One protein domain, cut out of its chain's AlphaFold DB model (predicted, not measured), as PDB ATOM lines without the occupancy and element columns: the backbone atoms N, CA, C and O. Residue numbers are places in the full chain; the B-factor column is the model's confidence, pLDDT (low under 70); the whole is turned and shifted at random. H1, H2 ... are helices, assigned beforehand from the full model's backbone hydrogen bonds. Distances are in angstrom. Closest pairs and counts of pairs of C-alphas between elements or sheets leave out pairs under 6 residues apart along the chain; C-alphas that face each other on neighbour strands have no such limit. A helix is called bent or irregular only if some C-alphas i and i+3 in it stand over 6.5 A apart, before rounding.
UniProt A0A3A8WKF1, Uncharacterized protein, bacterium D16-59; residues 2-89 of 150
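This is residues 2 to 89 of the 150 residues of an uncharacterized protein of bacterium D16-59 (UniProt A0A3A8WKF1). Four helices, H2 to H5, make an up-and-down bundle, with H5, the longest helix, nearest the middle. The chain runs through two rows laid face to face: H1, H2 and H3 make one, then H4, H5 and the short H6 and H7 come back in the other, with H1, H6 and H7 at the end away from H3 and H4. The printed part has 88 residues with seven named helices, H1 to H7 in order, and no named strand; the class is all helix. It is compact, with a radius of gyration of the C-alphas of 11.9 A, and rounded, spanning 27 by 24 by 19 A.

H5, residues 61 to 76, is 21.9 A long and runs from C-alpha 61 at (45.493, -39.164, 2.396) to C-alpha 76 at (34.760, -39.159, -16.737). It is only just irregular: C-alphas 71 and 74 are 6.7 A apart. H4, residues 47 to 57, measures 15.3 A, H3, residues 33 to 42, 14.3 A, and H2, residues 18 to 28, 15.7 A. H1, residues 2 to 10, begins at C-alpha 2 (49.729, -26.028, -4.370) and measures 12.8 A. H6 holds residues 78 to 81 and measures 5.1 A. H7, residues 83 to 89, measures 11.1 A and ends at C-alpha 89 (36.390, -25.072, -0.464).

H5 and H2 are the hubs, touching three helices each. H5 touches H4 at a shallow tilt of 9 degrees, opposite ways, closest at the C-alphas of Met 55 and Thr 64, 5.4 A. With residues 70 to 74 alone H5 touches H2, at a shallow tilt of 33 degrees, only just short of steep, opposite ways; the closest C-alphas, of Gln 18 and Cys 73, are 6.0 A apart. H3 and H4, a hairpin, touch with the C-alphas of Cys 39 and Ala 50 closest, 5.2 A. H2 and H3, also a hairpin, touch with the C-alphas of Leu 26 and Leu 36 closest, 5.7 A. H1 touches H2 at a steep tilt of 42 degrees, closest at the C-alphas of Phe 3 and Met 25, 6.3 A. With residues 69 to 73 alone H5 touches H6, closest at the C-alphas of Cys 73 and Ala 81, 5.1 A. H7 is close to H5 but not clearly touching it, with the C-alphas of Ile 66 and Leu 85 7.9 A apart. H3 and H5 are apart. Every O i to N i+4 pair is within hydrogen-bond range in H1, H2, H3 and H4; in H5 9 of 12 are, in H7 0 of 3, with 3 of 4 O i to N i+3 pairs within range, and H6 is too short for such a pair.

The C-alphas farthest apart, of Met 45 and Arg 89, are 35.5 A apart. The printed part has no cut and no long link. Mean pLDDT of the printed part is 83.7; residues 2 to 4, 14 to 15 and 84 to 89 are under 70.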
ATOM      1  N   GLN A   2      49.104 -26.257  -3.046       59.84
ATOM      2  CA  GLN A   2      49.729 -26.028  -4.370       59.84
ATOM      3  C   GLN A   2      49.146 -26.906  -5.494       59.84
ATOM      4  O   GLN A   2      48.681 -26.363  -6.493       59.84
ATOM      5  N   PHE A   3      49.047 -28.230  -5.307       65.75
ATOM      6  CA  PHE A   3      48.452 -29.116  -6.325       65.75
ATOM      7  C   PHE A   3      46.981 -28.809  -6.604       65.75
ATOM      8  O   PHE A   3      46.570 -28.747  -7.756       65.75
ATOM      9  N   GLN A   4      46.196 -28.532  -5.559       65.62
ATOM     10  CA  GLN A   4      44.777 -28.192  -5.696       65.62
ATOM     11  C   GLN A   4      44.558 -26.957  -6.582       65.62
ATOM     12  O   GLN A   4      43.642 -26.957  -7.396       65.62
ATOM     13  N   ALA A   5      45.397 -25.921  -6.463       70.19
ATOM     14  CA  ALA A   5      45.279 -24.721  -7.292       70.19
ATOM     15  C   ALA A   5      45.568 -25.008  -8.777       70.19
ATOM     16  O   ALA A   5      44.819 -24.556  -9.640       70.19
ATOM     17  N   VAL A   6      46.609 -25.796  -9.066       74.44
ATOM     18  CA  VAL A   6      46.976 -26.190 -10.438       74.44
ATOM     19  C   VAL A   6      45.887 -27.069 -11.058       74.44
ATOM     20  O   VAL A   6      45.425 -26.795 -12.161       74.44
ATOM     21  N   ILE A   7      45.388 -28.061 -10.319       74.69
ATOM     22  CA  ILE A   7      44.314 -28.956 -10.773       74.69
ATOM     23  C   ILE A   7      43.013 -28.177 -11.025       74.69
ATOM     24  O   ILE A   7      42.340 -28.414 -12.024       74.69
ATOM     25  N   LEU A   8      42.678 -27.197 -10.175       73.06
ATOM     26  CA  LEU A   8      41.506 -26.330 -10.365       73.06
ATOM     27  C   LEU A   8      41.556 -25.526 -11.670       73.06
ATOM     28  O   LEU A   8      40.510 -25.319 -12.292       73.06
ATOM     29  N   LEU A   9      42.748 -25.091 -12.083       74.50
ATOM     30  CA  LEU A   9      42.960 -24.419 -13.364       74.50
ATOM     31  C   LEU A   9      42.843 -25.409 -14.532       74.50
ATOM     32  O   LEU A   9      42.113 -25.141 -15.483       74.50
ATOM     33  N   LEU A  10      43.499 -26.569 -14.432       70.56
ATOM     34  CA  LEU A  10      43.526 -27.579 -15.498       70.56
ATOM     35  C   LEU A  10      42.157 -28.227 -15.757       70.56
ATOM     36  O   LEU A  10      41.848 -28.545 -16.900       70.56
ATOM     37  N   MET A  11      41.298 -28.352 -14.738       74.62
ATOM     38  CA  MET A  11      39.925 -28.864 -14.876       74.62
ATOM     39  C   MET A  11      39.051 -28.098 -15.880       74.62
ATOM     40  O   MET A  11      38.060 -28.651 -16.352       74.62
ATOM     41  N   HIS A  12      39.362 -26.828 -16.155       73.06
ATOM     42  CA  HIS A  12      38.581 -25.974 -17.058       73.06
ATOM     43  C   HIS A  12      39.127 -25.962 -18.492       73.06
ATOM     44  O   HIS A  12      38.544 -25.307 -19.353       73.06
ATOM     45  N   ILE A  13      40.239 -26.653 -18.754       73.44
ATOM     46  CA  ILE A  13      40.787 -26.795 -20.101       73.44
ATOM     47  C   ILE A  13      40.098 -27.990 -20.767       73.44
ATOM     48  O   ILE A  13      40.124 -29.109 -20.249       73.44
ATOM     49  N   ASP A  14      39.483 -27.753 -21.927       59.72
ATOM     50  CA  ASP A  14      38.811 -28.800 -22.689       59.72
ATOM     51  C   ASP A  14      39.803 -29.906 -23.091       59.72
ATOM     52  O   ASP A  14      40.780 -29.662 -23.797       59.72
ATOM     53  N   ARG A  15      39.515 -31.144 -22.657       67.88
ATOM     54  CA  ARG A  15      40.253 -32.385 -22.980       67.88
ATOM     55  C   ARG A  15      41.720 -32.440 -22.524       67.88
ATOM     56  O   ARG A  15      42.587 -32.893 -23.268       67.88
ATOM     57  N   VAL A  16      42.003 -32.056 -21.285       81.50
ATOM     58  CA  VAL A  16      43.295 -32.377 -20.657       81.50
ATOM     59  C   VAL A  16      43.398 -33.882 -20.370       81.50
ATOM     60  O   VAL A  16      42.508 -34.450 -19.737       81.50
ATOM     61  N   SER A  17      44.487 -34.514 -20.823       85.00
ATOM     62  CA  SER A  17      44.793 -35.919 -20.520       85.00
ATOM     63  C   SER A  17      45.331 -36.094 -19.100       85.00
ATOM     64  O   SER A  17      45.936 -35.183 -18.527       85.00
ATOM     65  N   GLN A  18      45.167 -37.295 -18.555       89.44
ATOM     66  CA  GLN A  18      45.714 -37.677 -17.260       89.44
ATOM     67  C   GLN A  18      47.239 -37.479 -17.169       89.44
ATOM     68  O   GLN A  18      47.727 -36.850 -16.229       89.44
ATOM     69  N   GLU A  19      47.988 -37.916 -18.185       89.19
ATOM     70  CA  GLU A  19      49.441 -37.715 -18.292       89.19
ATOM     71  C   GLU A  19      49.838 -36.231 -18.248       89.19
ATOM     72  O   GLU A  19      50.834 -35.850 -17.626       89.19
ATOM     73  N   THR A  20      49.040 -35.367 -18.885       88.44
ATOM     74  CA  THR A  20      49.281 -33.923 -18.856       88.44
ATOM     75  C   THR A  20      49.191 -33.427 -17.417       88.44
ATOM     76  O   THR A  20      50.132 -32.808 -16.926       88.44
ATOM     77  N   ILE A  21      48.104 -33.736 -16.705       89.12
ATOM     78  CA  ILE A  21      47.929 -33.314 -15.305       89.12
ATOM     79  C   ILE A  21      49.073 -33.833 -14.436       89.12
ATOM     80  O   ILE A  21      49.604 -33.068 -13.634       89.12
ATOM     81  N   LEU A  22      49.495 -35.083 -14.632       91.44
ATOM     82  CA  LEU A  22      50.607 -35.681 -13.895       91.44
ATOM     83  C   LEU A  22      51.925 -34.911 -14.105       91.44
ATOM     84  O   LEU A  22      52.615 -34.588 -13.138       91.44
ATOM     85  N   ASN A  23      52.245 -34.530 -15.345       90.19
ATOM     86  CA  ASN A  23      53.422 -33.710 -15.652       90.19
ATOM     87  C   ASN A  23      53.347 -32.308 -15.026       90.19
ATOM     88  O   ASN A  23      54.340 -31.796 -14.502       90.19
ATOM     89  N   TRP A  24      52.166 -31.688 -15.034       89.31
ATOM     90  CA  TRP A  24      51.946 -30.421 -14.337       89.31
ATOM     91  C   TRP A  24      52.099 -30.581 -12.821       89.31
ATOM     92  O   TRP A  24      52.704 -29.730 -12.172       89.31
ATOM     93  N   MET A  25      51.620 -31.681 -12.239       89.56
ATOM     94  CA  MET A  25      51.849 -31.985 -10.826       89.56
ATOM     95  C   MET A  25      53.344 -32.110 -10.524       89.56
ATOM     96  O   MET A  25      53.800 -31.501  -9.563       89.56
ATOM     97  N   LEU A  26      54.126 -32.802 -11.357       90.56
ATOM     98  CA  LEU A  26      55.579 -32.884 -11.186       90.56
ATOM     99  C   LEU A  26      56.243 -31.497 -11.222       90.56
ATOM    100  O   LEU A  26      57.038 -31.183 -10.342       90.56
ATOM    101  N   MET A  27      55.872 -30.640 -12.180       86.62
ATOM    102  CA  MET A  27      56.451 -29.295 -12.337       86.62
ATOM    103  C   MET A  27      56.254 -28.397 -11.104       86.62
ATOM    104  O   MET A  27      57.115 -27.575 -10.796       86.62
ATOM    105  N   PHE A  28      55.127 -28.540 -10.406       84.19
ATOM    106  CA  PHE A  28      54.801 -27.740  -9.220       84.19
ATOM    107  C   PHE A  28      55.042 -28.479  -7.897       84.19
ATOM    108  O   PHE A  28      54.764 -27.929  -6.828       84.19
ATOM    109  N   SER A  29      55.558 -29.708  -7.940       86.62
ATOM    110  CA  SER A  29      55.858 -30.481  -6.742       86.62
ATOM    111  C   SER A  29      57.164 -30.027  -6.100       86.62
ATOM    112  O   SER A  29      58.169 -29.831  -6.772       86.62
ATOM    113  N   ARG A  30      57.157 -29.893  -4.771       83.44
ATOM    114  CA  ARG A  30      58.377 -29.739  -3.956       83.44
ATOM    115  C   ARG A  30      58.582 -30.853  -2.940       83.44
ATOM    116  O   ARG A  30      59.705 -31.063  -2.508       83.44
ATOM    117  N   ILE A  31      57.499 -31.490  -2.499       85.81
ATOM    118  CA  ILE A  31      57.531 -32.493  -1.424       85.81
ATOM    119  C   ILE A  31      57.549 -33.893  -2.035       85.81
ATOM    120  O   ILE A  31      58.428 -34.679  -1.719       85.81
ATOM    121  N   PHE A  32      56.646 -34.163  -2.978       88.12
ATOM    122  CA  PHE A  32      56.504 -35.468  -3.632       88.12
ATOM    123  C   PHE A  32      57.241 -35.527  -4.979       88.12
ATOM    124  O   PHE A  32      56.819 -36.241  -5.881       88.12
ATOM    125  N   GLU A  33      58.257 -34.680  -5.198       90.25
ATOM    126  CA  GLU A  33      58.918 -34.555  -6.508       90.25
ATOM    127  C   GLU A  33      59.565 -35.876  -6.933       90.25
ATOM    128  O   GLU A  33      59.408 -36.292  -8.077       90.25
ATOM    129  N   GLU A  34      60.253 -36.553  -6.013       92.19
ATOM    130  CA  GLU A  34      60.939 -37.817  -6.293       92.19
ATOM    131  C   GLU A  34      59.947 -38.918  -6.691       92.19
ATOM    132  O   GLU A  34      60.088 -39.526  -7.755       92.19
ATOM    133  N   SER A  35      58.899 -39.104  -5.891       92.31
ATOM    134  CA  SER A  35      57.843 -40.095  -6.115       92.31
ATOM    135  C   SER A  35      57.068 -39.807  -7.410       92.31
ATOM    136  O   SER A  35      56.874 -40.704  -8.233       92.31
ATOM    137  N   LEU A  36      56.726 -38.539  -7.683       93.31
ATOM    138  CA  LEU A  36      56.096 -38.133  -8.949       93.31
ATOM    139  C   LEU A  36      57.017 -38.340 -10.153       93.31
ATOM    140  O   LEU A  36      56.547 -38.753 -11.209       93.31
ATOM    141  N   ARG A  37      58.321 -38.076 -10.021       94.56
ATOM    142  CA  ARG A  37      59.288 -38.267 -11.109       94.56
ATOM    143  C   ARG A  37      59.433 -39.746 -11.465       94.56
ATOM    144  O   ARG A  37      59.501 -40.064 -12.649       94.56
ATOM    145  N   ARG A  38      59.439 -40.642 -10.470       93.56
ATOM    146  CA  ARG A  38      59.384 -42.096 -10.702       93.56
ATOM    147  C   ARG A  38      58.089 -42.496 -11.406       93.56
ATOM    148  O   ARG A  38      58.154 -43.128 -12.452       93.56
ATOM    149  N   CYS A  39      56.945 -42.031 -10.904       94.31
ATOM    150  CA  CYS A  39      55.643 -42.300 -11.512       94.31
ATOM    151  C   CYS A  39      55.588 -41.856 -12.983       94.31
ATOM    152  O   CYS A  39      55.229 -42.655 -13.836       94.31
ATOM    153  N   VAL A  40      56.013 -40.627 -13.305       94.38
ATOM    154  CA  VAL A  40      56.042 -40.103 -14.687       94.38
ATOM    155  C   VAL A  40      56.949 -40.930 -15.604       94.38
ATOM    156  O   VAL A  40      56.612 -41.120 -16.769       94.38
ATOM    157  N   ASN A  41      58.076 -41.439 -15.101       94.25
ATOM    158  CA  ASN A  41      58.976 -42.283 -15.891       94.25
ATOM    159  C   ASN A  41      58.374 -43.663 -16.201       94.25
ATOM    160  O   ASN A  41      58.575 -44.175 -17.302       94.25
ATOM    161  N   ASP A  42      57.642 -44.249 -15.251       93.25
ATOM    162  CA  ASP A  42      57.028 -45.576 -15.396       93.25
ATOM    163  C   ASP A  42      55.651 -45.522 -16.085       93.25
ATOM    164  O   ASP A  42      55.179 -46.525 -16.625       93.25
ATOM    165  N   TYR A  43      55.030 -44.339 -16.122       93.12
ATOM    166  CA  TYR A  43      53.697 -44.092 -16.674       93.12
ATOM    167  C   TYR A  43      53.487 -44.613 -18.111       93.12
ATOM    168  O   TYR A  43      52.443 -45.215 -18.363       93.12
ATOM    169  N   PRO A  44      54.434 -44.455 -19.065       91.50
ATOM    170  CA  PRO A  44      54.252 -44.947 -20.434       91.50
ATOM    171  C   PRO A  44      54.247 -46.476 -20.557       91.50
ATOM    172  O   PRO A  44      53.808 -46.996 -21.581       91.50
ATOM    173  N   MET A  45      54.779 -47.190 -19.558       90.56
ATOM    174  CA  MET A  45      54.839 -48.655 -19.552       90.56
ATOM    175  C   MET A  45      53.552 -49.252 -18.993       90.56
ATOM    176  O   MET A  45      52.986 -50.165 -19.591       90.56
ATOM    177  N   ASP A  46      53.101 -48.731 -17.852       90.94
ATOM    178  CA  ASP A  46      51.861 -49.139 -17.200       90.94
ATOM    179  C   ASP A  46      51.327 -47.992 -16.331       90.94
ATOM    180  O   ASP A  46      51.807 -47.752 -15.221       90.94
ATOM    181  N   ALA A  47      50.337 -47.269 -16.857       89.94
ATOM    182  CA  ALA A  47      49.767 -46.101 -16.198       89.94
ATOM    183  C   ALA A  47      49.032 -46.452 -14.894       89.94
ATOM    184  O   ALA A  47      49.108 -45.683 -13.940       89.94
ATOM    185  N   GLU A  48      48.335 -47.592 -14.836       90.06
ATOM    186  CA  GLU A  48      47.569 -48.003 -13.651       90.06
ATOM    187  C   GLU A  48      48.538 -48.402 -12.532       90.06
ATOM    188  O   GLU A  48      48.540 -47.791 -11.462       90.06
ATOM    189  N   ALA A  49      49.491 -49.292 -12.831       91.50
ATOM    190  CA  ALA A  49      50.488 -49.722 -11.853       91.50
ATOM    191  C   ALA A  49      51.445 -48.598 -11.413       91.50
ATOM    192  O   ALA A  49      52.001 -48.650 -10.313       91.50
ATOM    193  N   ALA A  50      51.714 -47.598 -12.259       93.50
ATOM    194  CA  ALA A  50      52.540 -46.447 -11.883       93.50
ATOM    195  C   ALA A  50      51.841 -45.534 -10.862       93.50
ATOM    196  O   ALA A  50      52.505 -44.973  -9.989       93.50
ATOM    197  N   LEU A  51      50.519 -45.377 -10.955       92.81
ATOM    198  CA  LEU A  51      49.746 -44.534 -10.036       92.81
ATOM    199  C   LEU A  51      49.436 -45.252  -8.729       92.81
ATOM    200  O   LEU A  51      49.514 -44.623  -7.677       92.81
ATOM    201  N   ASP A  52      49.160 -46.555  -8.785       93.06
ATOM    202  CA  ASP A  52      48.982 -47.369  -7.583       93.06
ATOM    203  C   ASP A  52      50.261 -47.350  -6.737       93.06
ATOM    204  O   ASP A  52      50.221 -47.019  -5.552       93.06
ATOM    205  N   ARG A  53      51.427 -47.550  -7.367       93.44
ATOM    206  CA  ARG A  53      52.727 -47.417  -6.688       93.44
ATOM    207  C   ARG A  53      52.975 -46.017  -6.137       93.44
ATOM    208  O   ARG A  53      53.540 -45.886  -5.060       93.44
ATOM    209  N   LEU A  54      52.535 -44.965  -6.830       93.94
ATOM    210  CA  LEU A  54      52.642 -43.593  -6.323       93.94
ATOM    211  C   LEU A  54      51.815 -43.385  -5.042       93.94
ATOM    212  O   LEU A  54      52.235 -42.637  -4.161       93.94
ATOM    213  N   MET A  55      50.651 -44.030  -4.934       93.50
ATOM    214  CA  MET A  55      49.820 -43.993  -3.727       93.50
ATOM    215  C   MET A  55      50.411 -44.825  -2.584       93.50
ATOM    216  O   MET A  55      50.266 -44.442  -1.424       93.50
ATOM    217  N   GLU A  56      51.077 -45.938  -2.898       93.12
ATOM    218  CA  GLU A  56      51.790 -46.771  -1.921       93.12
ATOM    219  C   GLU A  56      53.047 -46.079  -1.375       93.12
ATOM    220  O   GLU A  56      53.280 -46.097  -0.165       93.12
ATOM    221  N   ASP A  57      53.826 -45.439  -2.253       92.19
ATOM    222  CA  ASP A  57      55.027 -44.672  -1.902       92.19
ATOM    223  C   ASP A  57      54.684 -43.472  -1.002       92.19
ATOM    224  O   ASP A  57      55.450 -43.127  -0.101       92.19
ATOM    225  N   GLU A  58      53.529 -42.839  -1.232       91.06
ATOM    226  CA  GLU A  58      53.094 -41.629  -0.531       91.06
ATOM    227  C   GLU A  58      51.701 -41.811   0.101       91.06
ATOM    228  O   GLU A  58      50.701 -41.315  -0.433       91.06
ATOM    229  N   PRO A  59      51.601 -42.447   1.289       87.44
ATOM    230  CA  PRO A  59      50.331 -42.757   1.958       87.44
ATOM    231  C   PRO A  59      49.688 -41.536   2.647       87.44
ATOM    232  O   PRO A  59      49.013 -41.649   3.674       87.44
ATOM    233  N   PHE A  60      49.917 -40.332   2.122       87.19
ATOM    234  CA  PHE A  60      49.322 -39.106   2.633       87.19
ATOM    235  C   PHE A  60      47.932 -38.910   2.029       87.19
ATOM    236  O   PHE A  60      47.797 -38.511   0.876       87.19
ATOM    237  N   GLU A  61      46.893 -39.120   2.837       83.31
ATOM    238  CA  GLU A  61      45.493 -39.164   2.396       83.31
ATOM    239  C   GLU A  61      45.059 -38.012   1.453       83.31
ATOM    240  O   GLU A  61      44.444 -38.290   0.420       83.31
ATOM    241  N   PRO A  62      45.403 -36.727   1.692       83.00
ATOM    242  CA  PRO A  62      45.065 -35.654   0.753       83.00
ATOM    243  C   PRO A  62      45.740 -35.770  -0.621       83.00
ATOM    244  O   PRO A  62      45.189 -35.288  -1.608       83.00
ATOM    245  N   PHE A  63      46.936 -36.359  -0.692       87.06
ATOM    246  CA  PHE A  63      47.639 -36.623  -1.946       87.06
ATOM    247  C   PHE A  63      47.051 -37.849  -2.645       87.06
ATOM    248  O   PHE A  63      46.703 -37.761  -3.819       87.06
ATOM    249  N   THR A  64      46.820 -38.936  -1.910       88.62
ATOM    250  CA  THR A  64      46.186 -40.155  -2.429       88.62
ATOM    251  C   THR A  64      44.837 -39.857  -3.092       88.62
ATOM    252  O   THR A  64      44.630 -40.226  -4.244       88.62
ATOM    253  N   ARG A  65      43.971 -39.054  -2.456       87.12
ATOM    254  CA  ARG A  65      42.682 -38.620  -3.040       87.12
ATOM    255  C   ARG A  65      42.828 -37.861  -4.365       87.12
ATOM    256  O   ARG A  65      41.951 -37.927  -5.231       87.12
ATOM    257  N   ILE A  66      43.914 -37.102  -4.532       88.62
ATOM    258  CA  ILE A  66      44.214 -36.409  -5.793       88.62
ATOM    259  C   ILE A  66      44.579 -37.429  -6.875       88.62
ATOM    260  O   ILE A  66      44.093 -37.298  -7.998       88.62
ATOM    261  N   ILE A  67      45.394 -38.433  -6.548       90.81
ATOM    262  CA  ILE A  67      45.798 -39.487  -7.489       90.81
ATOM    263  C   ILE A  67      44.610 -40.381  -7.870       90.81
ATOM    264  O   ILE A  67      44.407 -40.649  -9.049       90.81
ATOM    265  N   GLU A  68      43.735 -40.728  -6.929       89.38
ATOM    266  CA  GLU A  68      42.475 -41.430  -7.217       89.38
ATOM    267  C   GLU A  68      41.583 -40.632  -8.180       89.38
ATOM    268  O   GLU A  68      41.050 -41.163  -9.156       89.38
ATOM    269  N   SER A  69      41.462 -39.321  -7.949       88.81
ATOM    270  CA  SER A  69      40.739 -38.426  -8.861       88.81
ATOM    271  C   SER A  69      41.413 -38.368 -10.239       88.81
ATOM    272  O   SER A  69      40.735 -38.293 -11.261       88.81
ATOM    273  N   LEU A  70      42.744 -38.443 -10.287       89.94
ATOM    274  CA  LEU A  70      43.511 -38.482 -11.527       89.94
ATOM    275  C   LEU A  70      43.252 -39.775 -12.318       89.94
ATOM    276  O   LEU A  70      43.043 -39.692 -13.522       89.94
ATOM    277  N   ILE A  71      43.164 -40.937 -11.662       89.75
ATOM    278  CA  ILE A  71      42.810 -42.225 -12.296       89.75
ATOM    279  C   ILE A  71      41.409 -42.168 -12.931       89.75
ATOM    280  O   ILE A  71      41.166 -42.705 -14.012       89.75
ATOM    281  N   MET A  72      40.463 -41.476 -12.292       87.00
ATOM    282  CA  MET A  72      39.106 -41.315 -12.828       87.00
ATOM    283  C   MET A  72      39.039 -40.332 -14.011       87.00
ATOM    284  O   MET A  72      38.058 -40.342 -14.762       87.00
ATOM    285  N   CYS A  73      40.065 -39.492 -14.201       86.88
ATOM    286  CA  CYS A  73      40.103 -38.429 -15.207       86.88
ATOM    287  C   CYS A  73      39.888 -38.953 -16.632       86.88
ATOM    288  O   CYS A  73      39.070 -38.391 -17.360       86.88
ATOM    289  N   ASP A  74      40.528 -40.063 -17.005       81.50
ATOM    290  CA  ASP A  74      40.400 -40.638 -18.351       81.50
ATOM    291  C   ASP A  74      38.997 -41.201 -18.636       81.50
ATOM    292  O   ASP A  74      38.550 -41.227 -19.784       81.50
ATOM    293  N   ARG A  75      38.252 -41.606 -17.596       82.94
ATOM    294  CA  ARG A  75      36.906 -42.191 -17.741       82.94
ATOM    295  C   ARG A  75      35.802 -41.141 -17.796       82.94
ATOM    296  O   ARG A  75      34.870 -41.269 -18.587       82.94
ATOM    297  N   VAL A  76      35.860 -40.131 -16.923       83.31
ATOM    298  CA  VAL A  76      34.760 -39.159 -16.737       83.31
ATOM    299  C   VAL A  76      35.123 -37.722 -17.124       83.31
ATOM    300  O   VAL A  76      34.246 -36.853 -17.126       83.31
ATOM    301  N   GLY A  77      36.386 -37.474 -17.476       82.94
ATOM    302  CA  GLY A  77      36.952 -36.156 -17.747       82.94
ATOM    303  C   GLY A  77      37.373 -35.413 -16.475       82.94
ATOM    304  O   GLY A  77      36.750 -35.552 -15.419       82.94
ATOM    305  N   ALA A  78      38.400 -34.563 -16.597       84.25
ATOM    306  CA  ALA A  78      39.000 -33.824 -15.480       84.25
ATOM    307  C   ALA A  78      37.968 -33.065 -14.627       84.25
ATOM    308  O   ALA A  78      37.986 -33.156 -13.402       84.25
ATOM    309  N   LEU A  79      37.018 -32.369 -15.262       80.44
ATOM    310  CA  LEU A  79      36.005 -31.576 -14.560       80.44
ATOM    311  C   LEU A  79      35.139 -32.408 -13.600       80.44
ATOM    312  O   LEU A  79      34.801 -31.942 -12.513       80.44
ATOM    313  N   ARG A  80      34.758 -33.629 -13.999       80.19
ATOM    314  CA  ARG A  80      33.939 -34.516 -13.159       80.19
ATOM    315  C   ARG A  80      34.795 -35.262 -12.147       80.19
ATOM    316  O   ARG A  80      34.391 -35.366 -10.994       80.19
ATOM    317  N   ALA A  81      35.969 -35.727 -12.565       84.62
ATOM    318  CA  ALA A  81      36.862 -36.520 -11.729       84.62
ATOM    319  C   ALA A  81      37.367 -35.732 -10.510       84.62
ATOM    320  O   ALA A  81      37.336 -36.223  -9.388       84.62
ATOM    321  N   PHE A  82      37.730 -34.466 -10.709       82.12
ATOM    322  CA  PHE A  82      38.232 -33.590  -9.650       82.12
ATOM    323  C   PHE A  82      37.138 -32.708  -9.012       82.12
ATOM    324  O   PHE A  82      37.428 -31.883  -8.141       82.12
ATOM    325  N   GLY A  83      35.866 -32.884  -9.393       75.00
ATOM    326  CA  GLY A  83      34.740 -32.110  -8.859       75.00
ATOM    327  C   GLY A  83      34.547 -32.267  -7.344       75.00
ATOM    328  O   GLY A  83      34.181 -31.302  -6.674       75.00
ATOM    329  N   GLY A  84      34.872 -33.443  -6.791       67.56
ATOM    330  CA  GLY A  84      34.810 -33.723  -5.350       67.56
ATOM    331  C   GLY A  84      35.811 -32.912  -4.518       67.56
ATOM    332  O   GLY A  84      35.468 -32.454  -3.432       67.56
ATOM    333  N   LEU A  85      36.998 -32.610  -5.065       66.69
ATOM    334  CA  LEU A  85      38.004 -31.762  -4.399       66.69
ATOM    335  C   LEU A  85      37.517 -30.318  -4.182       66.69
ATOM    336  O   LEU A  85      38.072 -29.582  -3.369       66.69
ATOM    337  N   LYS A  86      36.485 -29.885  -4.918       56.41
ATOM    338  CA  LYS A  86      35.889 -28.547  -4.799       56.41
ATOM    339  C   LYS A  86      35.023 -28.409  -3.540       56.41
ATOM    340  O   LYS A  86      34.845 -27.285  -3.067       56.41
ATOM    341  N   SER A  87      34.519 -29.522  -2.996       54.53
ATOM    342  CA  SER A  87      33.598 -29.534  -1.851       54.53
ATOM    343  C   SER A  87      34.253 -29.034  -0.558       54.53
ATOM    344  O   SER A  87      33.599 -28.349   0.224       54.53
ATOM    345  N   ASP A  88      35.561 -29.242  -0.384       55.28
ATOM    346  CA  ASP A  88      36.305 -28.729   0.779       55.28
ATOM    347  C   ASP A  88      36.368 -27.190   0.804       55.28
ATOM    348  O   ASP A  88      36.447 -26.569   1.866       55.28
ATOM    349  N   ARG A  89      36.298 -26.537  -0.364       56.09
ATOM    350  CA  ARG A  89      36.390 -25.072  -0.464       56.09
ATOM    351  C   ARG A  89      35.089 -24.369  -0.084       56.09
ATOM    352  O   ARG A  89      35.152 -23.255   0.433       56.09
TER     353      ARG A  89